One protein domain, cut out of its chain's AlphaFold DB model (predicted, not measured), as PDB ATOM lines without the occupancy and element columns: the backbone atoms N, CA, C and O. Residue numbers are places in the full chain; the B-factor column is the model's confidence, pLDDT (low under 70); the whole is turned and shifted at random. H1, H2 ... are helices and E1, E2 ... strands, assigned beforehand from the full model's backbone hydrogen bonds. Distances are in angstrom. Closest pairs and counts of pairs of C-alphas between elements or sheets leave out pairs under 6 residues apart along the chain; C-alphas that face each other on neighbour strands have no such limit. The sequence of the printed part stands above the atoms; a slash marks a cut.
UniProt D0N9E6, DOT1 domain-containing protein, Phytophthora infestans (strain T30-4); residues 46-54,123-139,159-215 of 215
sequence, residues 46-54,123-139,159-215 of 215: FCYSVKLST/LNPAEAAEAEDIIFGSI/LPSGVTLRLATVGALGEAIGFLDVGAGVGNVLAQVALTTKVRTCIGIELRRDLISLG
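Overview. This is residues 46 to 54, 123 to 139 and 159 to 215 of the 215 residues of the protein "DOT1 domain-containing protein" of Phytophthora infestans (strain T30-4) (UniProt D0N9E6). H3 sits in the middle of a small domain, with a three-stranded sheet on one side of it, H1 on the side away from the sheet, and H2 next to it, crossing both helices steeply. The sheet is firmly paired between E3 and E2, while E1 runs along E3 only loosely, and the short helix H4 sits near one end of the domain. The printed part has 83 residues with four named helices and three named strands, in the order E1, H1, H2, E2, H3, E3, H4; the mixed sheet has the order E1, E3, E2, and the class is mixed, helices and strands. The whole is compact, with a radius of gyration of the C-alphas of 12.2 A and a rounded outline of 32 by 26 by 26 A.

Along the chain. E1, residues 47 to 53, begins with C-alpha 47 at (110.137, 277.012, 293.738) and is 19.3 A long. After a cut, H1, residues 125 to 136, measures 15.9 A. After a second cut, H2, residues 160 to 170, measures 15.6 A. E2, residues 178 to 182, is 13.3 A long. H3, residues 188 to 196, begins with C-alpha 188 at (100.111, 266.801, 287.202) and is 12.2 A long. E3, residues 201 to 205, is 13.4 A long. H4, residues 209 to 212, ends with C-alpha 212 at (101.346, 275.755, 294.894).

Arrangement. E3 is the inner strand. It is parallel to E2 at 12 degrees, with N 179 and O 201 at 2.8 A and N 203 and O 179 at 2.8 A, within hydrogen-bond range. E1 and E3 are antiparallel at 151 degrees; C-alphas 47 and 205 face each other at 5.0 A, but no backbone N and O across this pair are within hydrogen-bond range. H3 is on the sheet at a height over the sheet of 8.5 A, over E3, and runs along the strands, at 4 degrees to E3 on the local plane. E2, H3 and E3 form a strand-helix-strand unit, two parallel neighbour strands with a helix between them in the chain, and its crossover is right-handed. H1 touches H3, opposite ways at a steep tilt of 43 degrees, closest at the C-alphas of Ala 128 and Gln 192, 6.1 A. H2 touches H3, the same way at a steep tilt of 62 degrees, closest at the C-alphas of Val 163 and Val 189, 6.5 A. H1 touches H2 with residues 125 to 129 alone, closest at the C-alphas of Ala 129 and Pro 160, 6.0 A. H4 is not on the sheet, but only just, with 4 pairs of C-alphas within 10 A. In H1, H2 and H3 every O i to N i+4 pair is within hydrogen-bond range; H4 is too short for such a pair.

Size, cuts and confidence. The two C-alphas farthest apart, those of Ser 138 and Ala 176, are 33.2 A apart. Residues 55 to 122 and 140 to 158 are not printed; the C-alpha gaps across these cuts are 13.1 A and 14.2 A. Of the links that are printed whole, none is long. The mean pLDDT of the printed part is 80.8, with residues 46 to 54 and residue 215 under 70.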
ATOM      1  N   PHE A  46     108.569 281.501 293.487       35.81
ATOM      2  CA  PHE A  46     108.425 280.362 294.385       35.81
ATOM      3  C   PHE A  46     108.865 279.106 293.633       35.81
ATOM      4  O   PHE A  46     108.468 278.874 292.497       35.81
ATOM      5  N   CYS A  47     109.727 278.313 294.254       35.38
ATOM      6  CA  CYS A  47     110.137 277.012 293.738       35.38
ATOM      7  C   CYS A  47     109.672 275.968 294.747       35.38
ATOM      8  O   CYS A  47     109.845 276.193 295.942       35.38
ATOM      9  N   TYR A  48     109.121 274.844 294.297       43.12
ATOM     10  CA  TYR A  48     108.862 273.699 295.168       43.12
ATOM     11  C   TYR A  48     109.436 272.425 294.545       43.12
ATOM     12  O   TYR A  48     109.835 272.387 293.384       43.12
ATOM     13  N   SER A  49     109.611 271.387 295.352       37.69
ATOM     14  CA  SER A  49     110.205 270.130 294.904       37.69
ATOM     15  C   SER A  49     109.346 268.986 295.408       37.69
ATOM     16  O   SER A  49     109.227 268.767 296.607       37.69
ATOM     17  N   VAL A  50     108.726 268.250 294.494       34.00
ATOM     18  CA  VAL A  50     107.967 267.052 294.851       34.00
ATOM     19  C   VAL A  50     108.954 265.900 295.026       34.00
ATOM     20  O   VAL A  50     109.707 265.584 294.106       34.00
ATOM     21  N   LYS A  51     108.971 265.266 296.205       33.97
ATOM     22  CA  LYS A  51     109.854 264.133 296.502       33.97
ATOM     23  C   LYS A  51     109.047 262.834 296.556       33.97
ATOM     24  O   LYS A  51     108.407 262.513 297.548       33.97
ATOM     25  N   LEU A  52     109.099 262.012 295.511       31.88
ATOM     26  CA  LEU A  52     108.531 260.662 295.607       31.88
ATOM     27  C   LEU A  52     109.443 259.768 296.469       31.88
ATOM     28  O   LEU A  52     110.622 259.610 296.152       31.88
ATOM     29  N   SER A  53     108.915 259.184 297.553       30.25
ATOM     30  CA  SER A  53     109.658 258.296 298.462       30.25
ATOM     31  C   SER A  53     108.961 256.931 298.572       30.25
ATOM     32  O   SER A  53     107.918 256.745 299.197       30.25
ATOM     33  N   THR A  54     109.528 255.917 297.920       31.16
ATOM     34  CA  THR A  54     108.958 254.566 297.919       31.16
ATOM     35  C   THR A  54     109.320 253.828 299.213       31.16
ATOM     36  O   THR A  54     110.344 253.156 299.306       31.16
ATOM     37  N   LEU A 123     104.858 252.670 286.540       85.69
ATOM     38  CA  LEU A 123     103.457 252.494 286.177       85.69
ATOM     39  C   LEU A 123     103.303 252.611 284.664       85.69
ATOM     40  O   LEU A 123     103.972 253.427 284.017       85.69
ATOM     41  N   ASN A 124     102.405 251.811 284.100       88.31
ATOM     42  CA  ASN A 124     101.986 252.033 282.726       88.31
ATOM     43  C   ASN A 124     101.118 253.313 282.637       88.31
ATOM     44  O   ASN A 124     100.635 253.806 283.658       88.31
ATOM     45  N   PRO A 125     100.895 253.878 281.437       83.75
ATOM     46  CA  PRO A 125     100.166 255.141 281.301       83.75
ATOM     47  C   PRO A 125      98.741 255.139 281.874       83.75
ATOM     48  O   PRO A 125      98.283 256.180 282.331       83.75
ATOM     49  N   ALA A 126      98.040 254.001 281.860       86.56
ATOM     50  CA  ALA A 126      96.687 253.908 282.406       86.56
ATOM     51  C   ALA A 126      96.698 253.912 283.941       86.56
ATOM     52  O   ALA A 126      95.926 254.640 284.556       86.56
ATOM     53  N   GLU A 127      97.619 253.165 284.551       88.12
ATOM     54  CA  GLU A 127      97.829 253.168 286.007       88.12
ATOM     55  C   GLU A 127      98.284 254.543 286.511       88.12
ATOM     56  O   GLU A 127      97.875 254.988 287.580       88.12
ATOM     57  N   ALA A 128      99.127 255.234 285.740       85.25
ATOM     58  CA  ALA A 128      99.551 256.588 286.070       85.25
ATOM     59  C   ALA A 128      98.390 257.587 285.991       85.25
ATOM     60  O   ALA A 128      98.246 258.400 286.898       85.25
ATOM     61  N   ALA A 129      97.529 257.480 284.974       84.31
ATOM     62  CA  ALA A 129      96.343 258.325 284.861       84.31
ATOM     63  C   ALA A 129      95.351 258.096 286.017       84.31
ATOM     64  O   ALA A 129      94.788 259.055 286.538       84.31
ATOM     65  N   GLU A 130      95.164 256.849 286.458       88.81
ATOM     66  CA  GLU A 130      94.358 256.544 287.650       88.81
ATOM     67  C   GLU A 130      94.991 257.133 288.921       88.81
ATOM     68  O   GLU A 130      94.308 257.745 289.738       88.81
ATOM     69  N   ALA A 131      96.310 257.000 289.080       84.94
ATOM     70  CA  ALA A 131      97.021 257.599 290.203       84.94
ATOM     71  C   ALA A 131      96.920 259.135 290.199       84.94
ATOM     72  O   ALA A 131      96.775 259.734 291.260       84.94
ATOM     73  N   GLU A 132      96.962 259.776 289.031       83.44
ATOM     74  CA  GLU A 132      96.737 261.217 288.893       83.44
ATOM     75  C   GLU A 132      95.322 261.623 289.304       83.44
ATOM     76  O   GLU A 132      95.177 262.615 290.014       83.44
ATOM     77  N   ASP A 133      94.297 260.854 288.932       87.50
ATOM     78  CA  ASP A 133      92.917 261.107 289.370       87.50
ATOM     79  C   ASP A 133      92.785 260.987 290.897       87.50
ATOM     80  O   ASP A 133      92.125 261.795 291.545       87.50
ATOM     81  N   ILE A 134      93.505 260.051 291.522       87.56
ATOM     82  CA  ILE A 134      93.549 259.935 292.987       87.56
ATOM     83  C   ILE A 134      94.267 261.132 293.632       87.56
ATOM     84  O   ILE A 134      93.820 261.628 294.667       87.56
ATOM     85  N   ILE A 135      95.385 261.587 293.057       86.38
ATOM     86  CA  ILE A 135      96.200 262.679 293.615       86.38
ATOM     87  C   ILE A 135      95.496 264.031 293.436       86.38
ATOM     88  O   ILE A 135      95.415 264.815 294.379       86.38
ATOM     89  N   PHE A 136      94.975 264.297 292.239       87.81
ATOM     90  CA  PHE A 136      94.483 265.614 291.833       87.81
ATOM     91  C   PHE A 136      92.965 265.685 291.663       87.81
ATOM     92  O   PHE A 136      92.450 266.780 291.470       87.81
ATOM     93  N   GLY A 137      92.219 264.584 291.784       88.00
ATOM     94  CA  GLY A 137      90.769 264.557 291.534       88.00
ATOM     95  C   GLY A 137      89.930 265.409 292.491       88.00
ATOM     96  O   GLY A 137      88.760 265.675 292.223       88.00
ATOM     97  N   SER A 138      90.516 265.876 293.600       90.12
ATOM     98  CA  SER A 138      89.885 266.868 294.481       90.12
ATOM     99  C   SER A 138      90.040 268.318 294.000       90.12
ATOM    100  O   SER A 138      89.289 269.183 294.448       90.12
ATOM    101  N   ILE A 139      90.974 268.586 293.080       88.19
ATOM    102  CA  ILE A 139      91.208 269.906 292.490       88.19
ATOM    103  C   ILE A 139      90.202 270.122 291.366       88.19
ATOM    104  O   ILE A 139      90.170 269.399 290.371       88.19
ATOM    105  N   LEU A 159      96.446 267.027 279.573       88.19
ATOM    106  CA  LEU A 159      95.882 265.695 279.788       88.19
ATOM    107  C   LEU A 159      96.988 264.634 279.912       88.19
ATOM    108  O   LEU A 159      98.005 264.751 279.212       88.19
ATOM    109  N   PRO A 160      96.757 263.537 280.659       87.69
ATOM    110  CA  PRO A 160      97.753 262.479 280.815       87.69
ATOM    111  C   PRO A 160      98.214 261.864 279.483       87.69
ATOM    112  O   PRO A 160      99.384 261.516 279.279       87.69
ATOM    113  N   SER A 161      97.308 261.771 278.509       90.62
ATOM    114  CA  SER A 161      97.628 261.309 277.153       90.62
ATOM    115  C   SER A 161      98.611 262.241 276.432       90.62
ATOM    116  O   SER A 161      99.487 261.770 275.705       90.62
ATOM    117  N   GLY A 162      98.519 263.552 276.668       90.25
ATOM    118  CA  GLY A 162      99.416 264.554 276.101       90.25
ATOM    119  C   GLY A 162     100.842 264.439 276.640       90.25
ATOM    120  O   GLY A 162     101.800 264.537 275.871       90.25
ATOM    121  N   VAL A 163     100.999 264.165 277.937       89.62
ATOM    122  CA  VAL A 163     102.317 263.916 278.545       89.62
ATOM    123  C   VAL A 163     102.907 262.608 278.027       89.62
ATOM    124  O   VAL A 163     104.069 262.581 277.627       89.62
ATOM    125  N   THR A 164     102.098 261.547 277.944       89.50
ATOM    126  CA  THR A 164     102.525 260.248 277.394       89.50
ATOM    127  C   THR A 164     103.050 260.402 275.966       89.50
ATOM    128  O   THR A 164     104.126 259.900 275.640       89.50
ATOM    129  N   LEU A 165     102.336 261.154 275.121       90.62
ATOM    130  CA  LEU A 165     102.760 261.437 273.751       90.62
ATOM    131  C   LEU A 165     104.087 262.214 273.705       90.62
ATOM    132  O   LEU A 165     104.960 261.914 272.886       90.62
ATOM    133  N   ARG A 166     104.274 263.194 274.599       86.88
ATOM    134  CA  ARG A 166     105.540 263.935 274.691       86.88
ATOM    135  C   ARG A 166     106.694 263.047 275.145       86.88
ATOM    136  O   ARG A 166     107.755 263.100 274.534       86.88
ATOM    137  N   LEU A 167     106.488 262.200 276.152       88.44
ATOM    138  CA  LEU A 167     107.499 261.242 276.606       88.44
ATOM    139  C   LEU A 167     107.886 260.264 275.492       88.44
ATOM    140  O   LEU A 167     109.070 260.017 275.284       88.44
ATOM    141  N   ALA A 168     106.915 259.787 274.710       86.31
ATOM    142  CA  ALA A 168     107.190 258.944 273.547       86.31
ATOM    143  C   ALA A 168     108.049 259.658 272.484       86.31
ATOM    144  O   ALA A 168     108.849 259.015 271.813       86.31
ATOM    145  N   THR A 169     107.914 260.984 272.359       87.62
ATOM    146  CA  THR A 169     108.697 261.800 271.414       87.62
ATOM    147  C   THR A 169     110.138 262.010 271.887       87.62
ATOM    148  O   THR A 169     111.062 261.976 271.080       87.62
ATOM    149  N   VAL A 170     110.338 262.232 273.190       83.62
ATOM    150  CA  VAL A 170     111.671 262.453 273.786       83.62
ATOM    151  C   VAL A 170     112.439 261.134 273.958       83.62
ATOM    152  O   VAL A 170     113.668 261.126 273.978       83.62
ATOM    153  N   GLY A 171     111.722 260.013 274.035       80.62
ATOM    154  CA  GLY A 171     112.290 258.697 274.290       80.62
ATOM    155  C   GLY A 171     112.414 258.398 275.784       80.62
ATOM    156  O   GLY A 171     111.963 259.151 276.647       80.62
ATOM    157  N   ALA A 172     113.000 257.243 276.100       78.75
ATOM    158  CA  ALA A 172     113.084 256.766 277.473       78.75
ATOM    159  C   ALA A 172     113.944 257.696 278.349       78.75
ATOM    160  O   ALA A 172     115.138 257.873 278.103       78.75
ATOM    161  N   LEU A 173     113.347 258.237 279.414       81.62
ATOM    162  CA  LEU A 173     114.066 259.005 280.428       81.62
ATOM    163  C   LEU A 173     114.653 258.059 281.488       81.62
ATOM    164  O   LEU A 173     113.923 257.319 282.154       81.62
ATOM    165  N   GLY A 174     115.981 258.067 281.609       76.94
ATOM    166  CA  GLY A 174     116.742 257.203 282.516       76.94
ATOM    167  C   GLY A 174     117.141 257.859 283.842       76.94
ATOM    168  O   GLY A 174     116.963 259.056 284.055       76.94
ATOM    169  N   GLU A 175     117.771 257.067 284.711       79.69
ATOM    170  CA  GLU A 175     118.144 257.423 286.095       79.69
ATOM    171  C   GLU A 175     119.248 258.484 286.206       79.69
ATOM    172  O   GLU A 175     119.442 259.087 287.259       79.69
ATOM    173  N   ALA A 176     119.975 258.763 285.124       73.19
ATOM    174  CA  ALA A 176     120.968 259.837 285.103       73.19
ATOM    175  C   ALA A 176     120.343 261.230 284.896       73.19
ATOM    176  O   ALA A 176     121.022 262.238 285.085       73.19
ATOM    177  N   ILE A 177     119.068 261.296 284.495       75.25
ATOM    178  CA  ILE A 177     118.418 262.519 284.022       75.25
ATOM    179  C   ILE A 177     117.454 263.052 285.089       75.25
ATOM    180  O   ILE A 177     116.736 262.295 285.749       75.25
ATOM    181  N   GLY A 178     117.451 264.376 285.254       83.50
ATOM    182  CA  GLY A 178     116.429 265.108 285.998       83.50
ATOM    183  C   GLY A 178     115.396 265.723 285.056       83.50
ATOM    184  O   GLY A 178     115.734 266.134 283.947       83.50
ATOM    185  N   PHE A 179     114.147 265.800 285.503       89.81
ATOM    186  CA  PHE A 179     113.055 266.469 284.803       89.81
ATOM    187  C   PHE A 179     112.768 267.833 285.442       89.81
ATOM    188  O   PHE A 179     112.725 267.944 286.668       89.81
ATOM    189  N   LEU A 180     112.566 268.860 284.616       92.25
ATOM    190  CA  LEU A 180     112.218 270.214 285.043       92.25
ATOM    191  C   LEU A 180     110.956 270.668 284.308       92.25
ATOM    192  O   LEU A 180     110.944 270.685 283.079       92.25
ATOM    193  N   ASP A 181     109.946 271.085 285.065       90.88
ATOM    194  CA  ASP A 181     108.723 271.696 284.551       90.88
ATOM    195  C   ASP A 181     108.627 273.158 285.003       90.88
ATOM    196  O   ASP A 181     108.715 273.457 286.197       90.88
ATOM    197  N   VAL A 182     108.479 274.077 284.049       90.81
ATOM    198  CA  VAL A 182     108.385 275.522 284.301       90.81
ATOM    199  C   VAL A 182     106.966 275.973 283.985       90.81
ATOM    200  O   VAL A 182     106.530 275.872 282.841       90.81
ATOM    201  N   GLY A 183     106.275 276.517 284.985       89.25
ATOM    202  CA  GLY A 183     104.821 276.682 284.946       89.25
ATOM    203  C   GLY A 183     104.113 275.377 285.305       89.25
ATOM    204  O   GLY A 183     103.171 274.984 284.622       89.25
ATOM    205  N   ALA A 184     104.607 274.694 286.343       89.12
ATOM    206  CA  ALA A 184     104.151 273.362 286.738       89.12
ATOM    207  C   ALA A 184     102.676 273.332 287.183       89.12
ATOM    208  O   ALA A 184     102.078 272.258 287.261       89.12
ATOM    209  N   GLY A 185     102.074 274.490 287.479       90.69
ATOM    210  CA  GLY A 185     100.697 274.592 287.935       90.69
ATOM    211  C   GLY A 185     100.487 273.796 289.219       90.69
ATOM    212  O   GLY A 185     101.122 274.066 290.233       90.69
ATOM    213  N   VAL A 186      99.595 272.806 289.163       90.00
ATOM    214  CA  VAL A 186      99.336 271.879 290.279       90.00
ATOM    215  C   VAL A 186     100.264 270.656 290.274       90.00
ATOM    216  O   VAL A 186     100.264 269.882 291.218       90.00
ATOM    217  N   GLY A 187     101.092 270.476 289.238       90.62
ATOM    218  CA  GLY A 187     102.121 269.434 289.190       90.62
ATOM    219  C   GLY A 187     101.692 268.095 288.584       90.62
ATOM    220  O   GLY A 187     102.392 267.101 288.783       90.62
ATOM    221  N   ASN A 188     100.596 268.042 287.823       90.62
ATOM    222  CA  ASN A 188     100.111 266.801 287.202       90.62
ATOM    223  C   ASN A 188     101.125 266.187 286.216       90.62
ATOM    224  O   ASN A 188     101.440 265.003 286.311       90.62
ATOM    225  N   VAL A 189     101.744 267.008 285.359       92.31
ATOM    226  CA  VAL A 189     102.824 266.571 284.456       92.31
ATOM    227  C   VAL A 189     103.996 265.997 285.253       92.31
ATOM    228  O   VAL A 189     104.540 264.944 284.918       92.31
ATOM    229  N   LEU A 190     104.372 266.677 286.338       91.75
ATOM    230  CA  LEU A 190     105.480 266.285 287.200       91.75
ATOM    231  C   LEU A 190     105.238 264.914 287.850       91.75
ATOM    232  O   LEU A 190     106.135 264.065 287.862       91.75
ATOM    233  N   ALA A 191     104.019 264.694 288.351       89.75
ATOM    234  CA  ALA A 191     103.582 263.434 288.934       89.75
ATOM    235  C   ALA A 191     103.607 262.308 287.898       89.75
ATOM    236  O   ALA A 191     104.206 261.261 288.143       89.75
ATOM    237  N   GLN A 192     103.048 262.541 286.712       89.81
ATOM    238  CA  GLN A 192     103.021 261.536 285.659       89.81
ATOM    239  C   GLN A 192     104.421 261.095 285.234       89.81
ATOM    240  O   GLN A 192     104.693 259.898 285.113       89.81
ATOM    241  N   VAL A 193     105.337 262.048 285.041       89.69
ATOM    242  CA  VAL A 193     106.730 261.747 284.690       89.69
ATOM    243  C   VAL A 193     107.398 260.941 285.804       89.69
ATOM    244  O   VAL A 193     108.068 259.949 285.517       89.69
ATOM    245  N   ALA A 194     107.180 261.303 287.069       89.69
ATOM    246  CA  ALA A 194     107.741 260.573 288.206       89.69
ATOM    247  C   ALA A 194     107.176 259.144 288.351       89.69
ATOM    248  O   ALA A 194     107.874 258.245 288.822       89.69
ATOM    249  N   LEU A 195     105.921 258.919 287.954       88.44
ATOM    250  CA  LEU A 195     105.257 257.614 288.036       88.44
ATOM    251  C   LEU A 195     105.627 256.676 286.879       88.44
ATOM    252  O   LEU A 195     105.731 255.464 287.081       88.44
ATOM    253  N   THR A 196     105.830 257.229 285.681       88.69
ATOM    254  CA  THR A 196     105.987 256.459 284.432       88.69
ATOM    255  C   THR A 196     107.434 256.331 283.954       88.69
ATOM    256  O   THR A 196     107.730 255.504 283.088       88.69
ATOM    257  N   THR A 197     108.367 257.102 284.518       86.75
ATOM    258  CA  THR A 197     109.769 257.123 284.070       86.75
ATOM    259  C   THR A 197     110.751 256.810 285.194       86.75
ATOM    260  O   THR A 197     110.394 256.771 286.367       86.75
ATOM    261  N   LYS A 198     112.013 256.558 284.825       87.69
ATOM    262  CA  LYS A 198     113.093 256.290 285.785       87.69
ATOM    263  C   LYS A 198     113.904 257.538 286.128       87.69
ATOM    264  O   LYS A 198     115.036 257.405 286.576       87.69
ATOM    265  N   VAL A 199     113.385 258.741 285.876       84.75
ATOM    266  CA  VAL A 199     114.115 259.975 286.206       84.75
ATOM    267  C   VAL A 199     114.482 260.001 287.684       84.75
ATOM    268  O   VAL A 199     113.696 259.619 288.550       84.75
ATOM    269  N   ARG A 200     115.691 260.470 287.991       85.75
ATOM    270  CA  ARG A 200     116.171 260.519 289.380       85.75
ATOM    271  C   ARG A 200     115.483 261.604 290.195       85.75
ATOM    272  O   ARG A 200     115.372 261.483 291.412       85.75
ATOM    273  N   THR A 201     115.094 262.690 289.540       84.69
ATOM    274  CA  THR A 201     114.474 263.839 290.194       84.69
ATOM    275  C   THR A 201     113.508 264.523 289.244       84.69
ATOM    276  O   THR A 201     113.811 264.659 288.060       84.69
ATOM    277  N   CYS A 202     112.391 265.004 289.781       89.56
ATOM    278  CA  CYS A 202     111.499 265.927 289.094       89.56
ATOM    279  C   CYS A 202     111.428 267.236 289.884       89.56
ATOM    280  O   CYS A 202     111.294 267.215 291.107       89.56
ATOM    281  N   ILE A 203     111.530 268.369 289.196       88.62
ATOM    282  CA  ILE A 203     111.487 269.707 289.791       88.62
ATOM    283  C   ILE A 203     110.396 270.505 289.081       88.62
ATOM    284  O   ILE A 203     110.414 270.604 287.858       88.62
ATOM    285  N   GLY A 204     109.461 271.070 289.844       90.25
ATOM    286  CA  GLY A 204     108.401 271.937 289.334       90.25
ATOM    287  C   GLY A 204     108.613 273.376 289.794       90.25
ATOM    288  O   GLY A 204     108.910 273.627 290.961       90.25
ATOM    289  N   ILE A 205     108.470 274.334 288.885       87.44
ATOM    290  CA  ILE A 205     108.509 275.766 289.198       87.44
ATOM    291  C   ILE A 205     107.142 276.356 288.870       87.44
ATOM    292  O   ILE A 205     106.693 276.248 287.732       87.44
ATOM    293  N   GLU A 206     106.505 277.015 289.838       89.44
ATOM    294  CA  GLU A 206     105.214 277.686 289.659       89.44
ATOM    295  C   GLU A 206     105.220 279.047 290.360       89.44
ATOM    296  O   GLU A 206     105.762 279.197 291.454       89.44
ATOM    297  N   LEU A 207     104.622 280.056 289.727       85.88
ATOM    298  CA  LEU A 207     104.552 281.409 290.280       85.88
ATOM    299  C   LEU A 207     103.265 281.634 291.086       85.88
ATOM    300  O   LEU A 207     103.259 282.391 292.063       85.88
ATOM    301  N   ARG A 208     102.174 280.971 290.693       85.06
ATOM    302  CA  ARG A 208     100.856 281.070 291.316       85.06
ATOM    303  C   ARG A 208     100.798 280.356 292.653       85.06
ATOM    304  O   ARG A 208     100.660 279.140 292.734       85.06
ATOM    305  N   ARG A 209     100.843 281.142 293.728       83.94
ATOM    306  CA  ARG A 209     100.797 280.635 295.109       83.94
ATOM    307  C   ARG A 209      99.551 279.812 295.418       83.94
ATOM    308  O   ARG A 209      99.644 278.869 296.190       83.94
ATOM    309  N   ASP A 210      98.418 280.184 294.836       85.19
ATOM    310  CA  ASP A 210      97.160 279.447 294.938       85.19
ATOM    311  C   ASP A 210      97.305 278.022 294.392       85.19
ATOM    312  O   ASP A 210      96.869 277.084 295.048       85.19
ATOM    313  N   LEU A 211      98.011 277.831 293.275       83.88
ATOM    314  CA  LEU A 211      98.255 276.495 292.721       83.88
ATOM    315  C   LEU A 211      99.289 275.705 293.525       83.88
ATOM    316  O   LEU A 211      99.094 274.518 293.760       83.88
ATOM    317  N   ILE A 212     100.333 276.376 294.022       82.19
ATOM    318  CA  ILE A 212     101.346 275.755 294.894       82.19
ATOM    319  C   ILE A 212     100.716 275.196 296.174       82.19
ATOM    320  O   ILE A 212     101.218 274.231 296.731       82.19
ATOM    321  N   SER A 213      99.638 275.806 296.676       79.69
ATOM    322  CA  SER A 213      98.943 275.296 297.863       79.69
ATOM    323  C   SER A 213      98.019 274.104 297.597       79.69
ATOM    324  O   SER A 213      97.545 273.501 298.557       79.69
ATOM    325  N   LEU A 214      97.738 273.794 296.328       81.12
ATOM    326  CA  LEU A 214      96.843 272.706 295.924       81.12
ATOM    327  C   LEU A 214      97.597 271.427 295.535       81.12
ATOM    328  O   LEU A 214      97.028 270.347 295.679       81.12
ATOM    329  N   GLY A 215      98.825 271.556 295.017       61.12
ATOM    330  CA  GLY A 215      99.697 270.444 294.609       61.12
ATOM    331  C   GLY A 215     100.729 270.063 295.661       61.12
ATOM    332  O   GLY A 215     101.061 268.860 295.723       61.12
TER     333      GLY A 215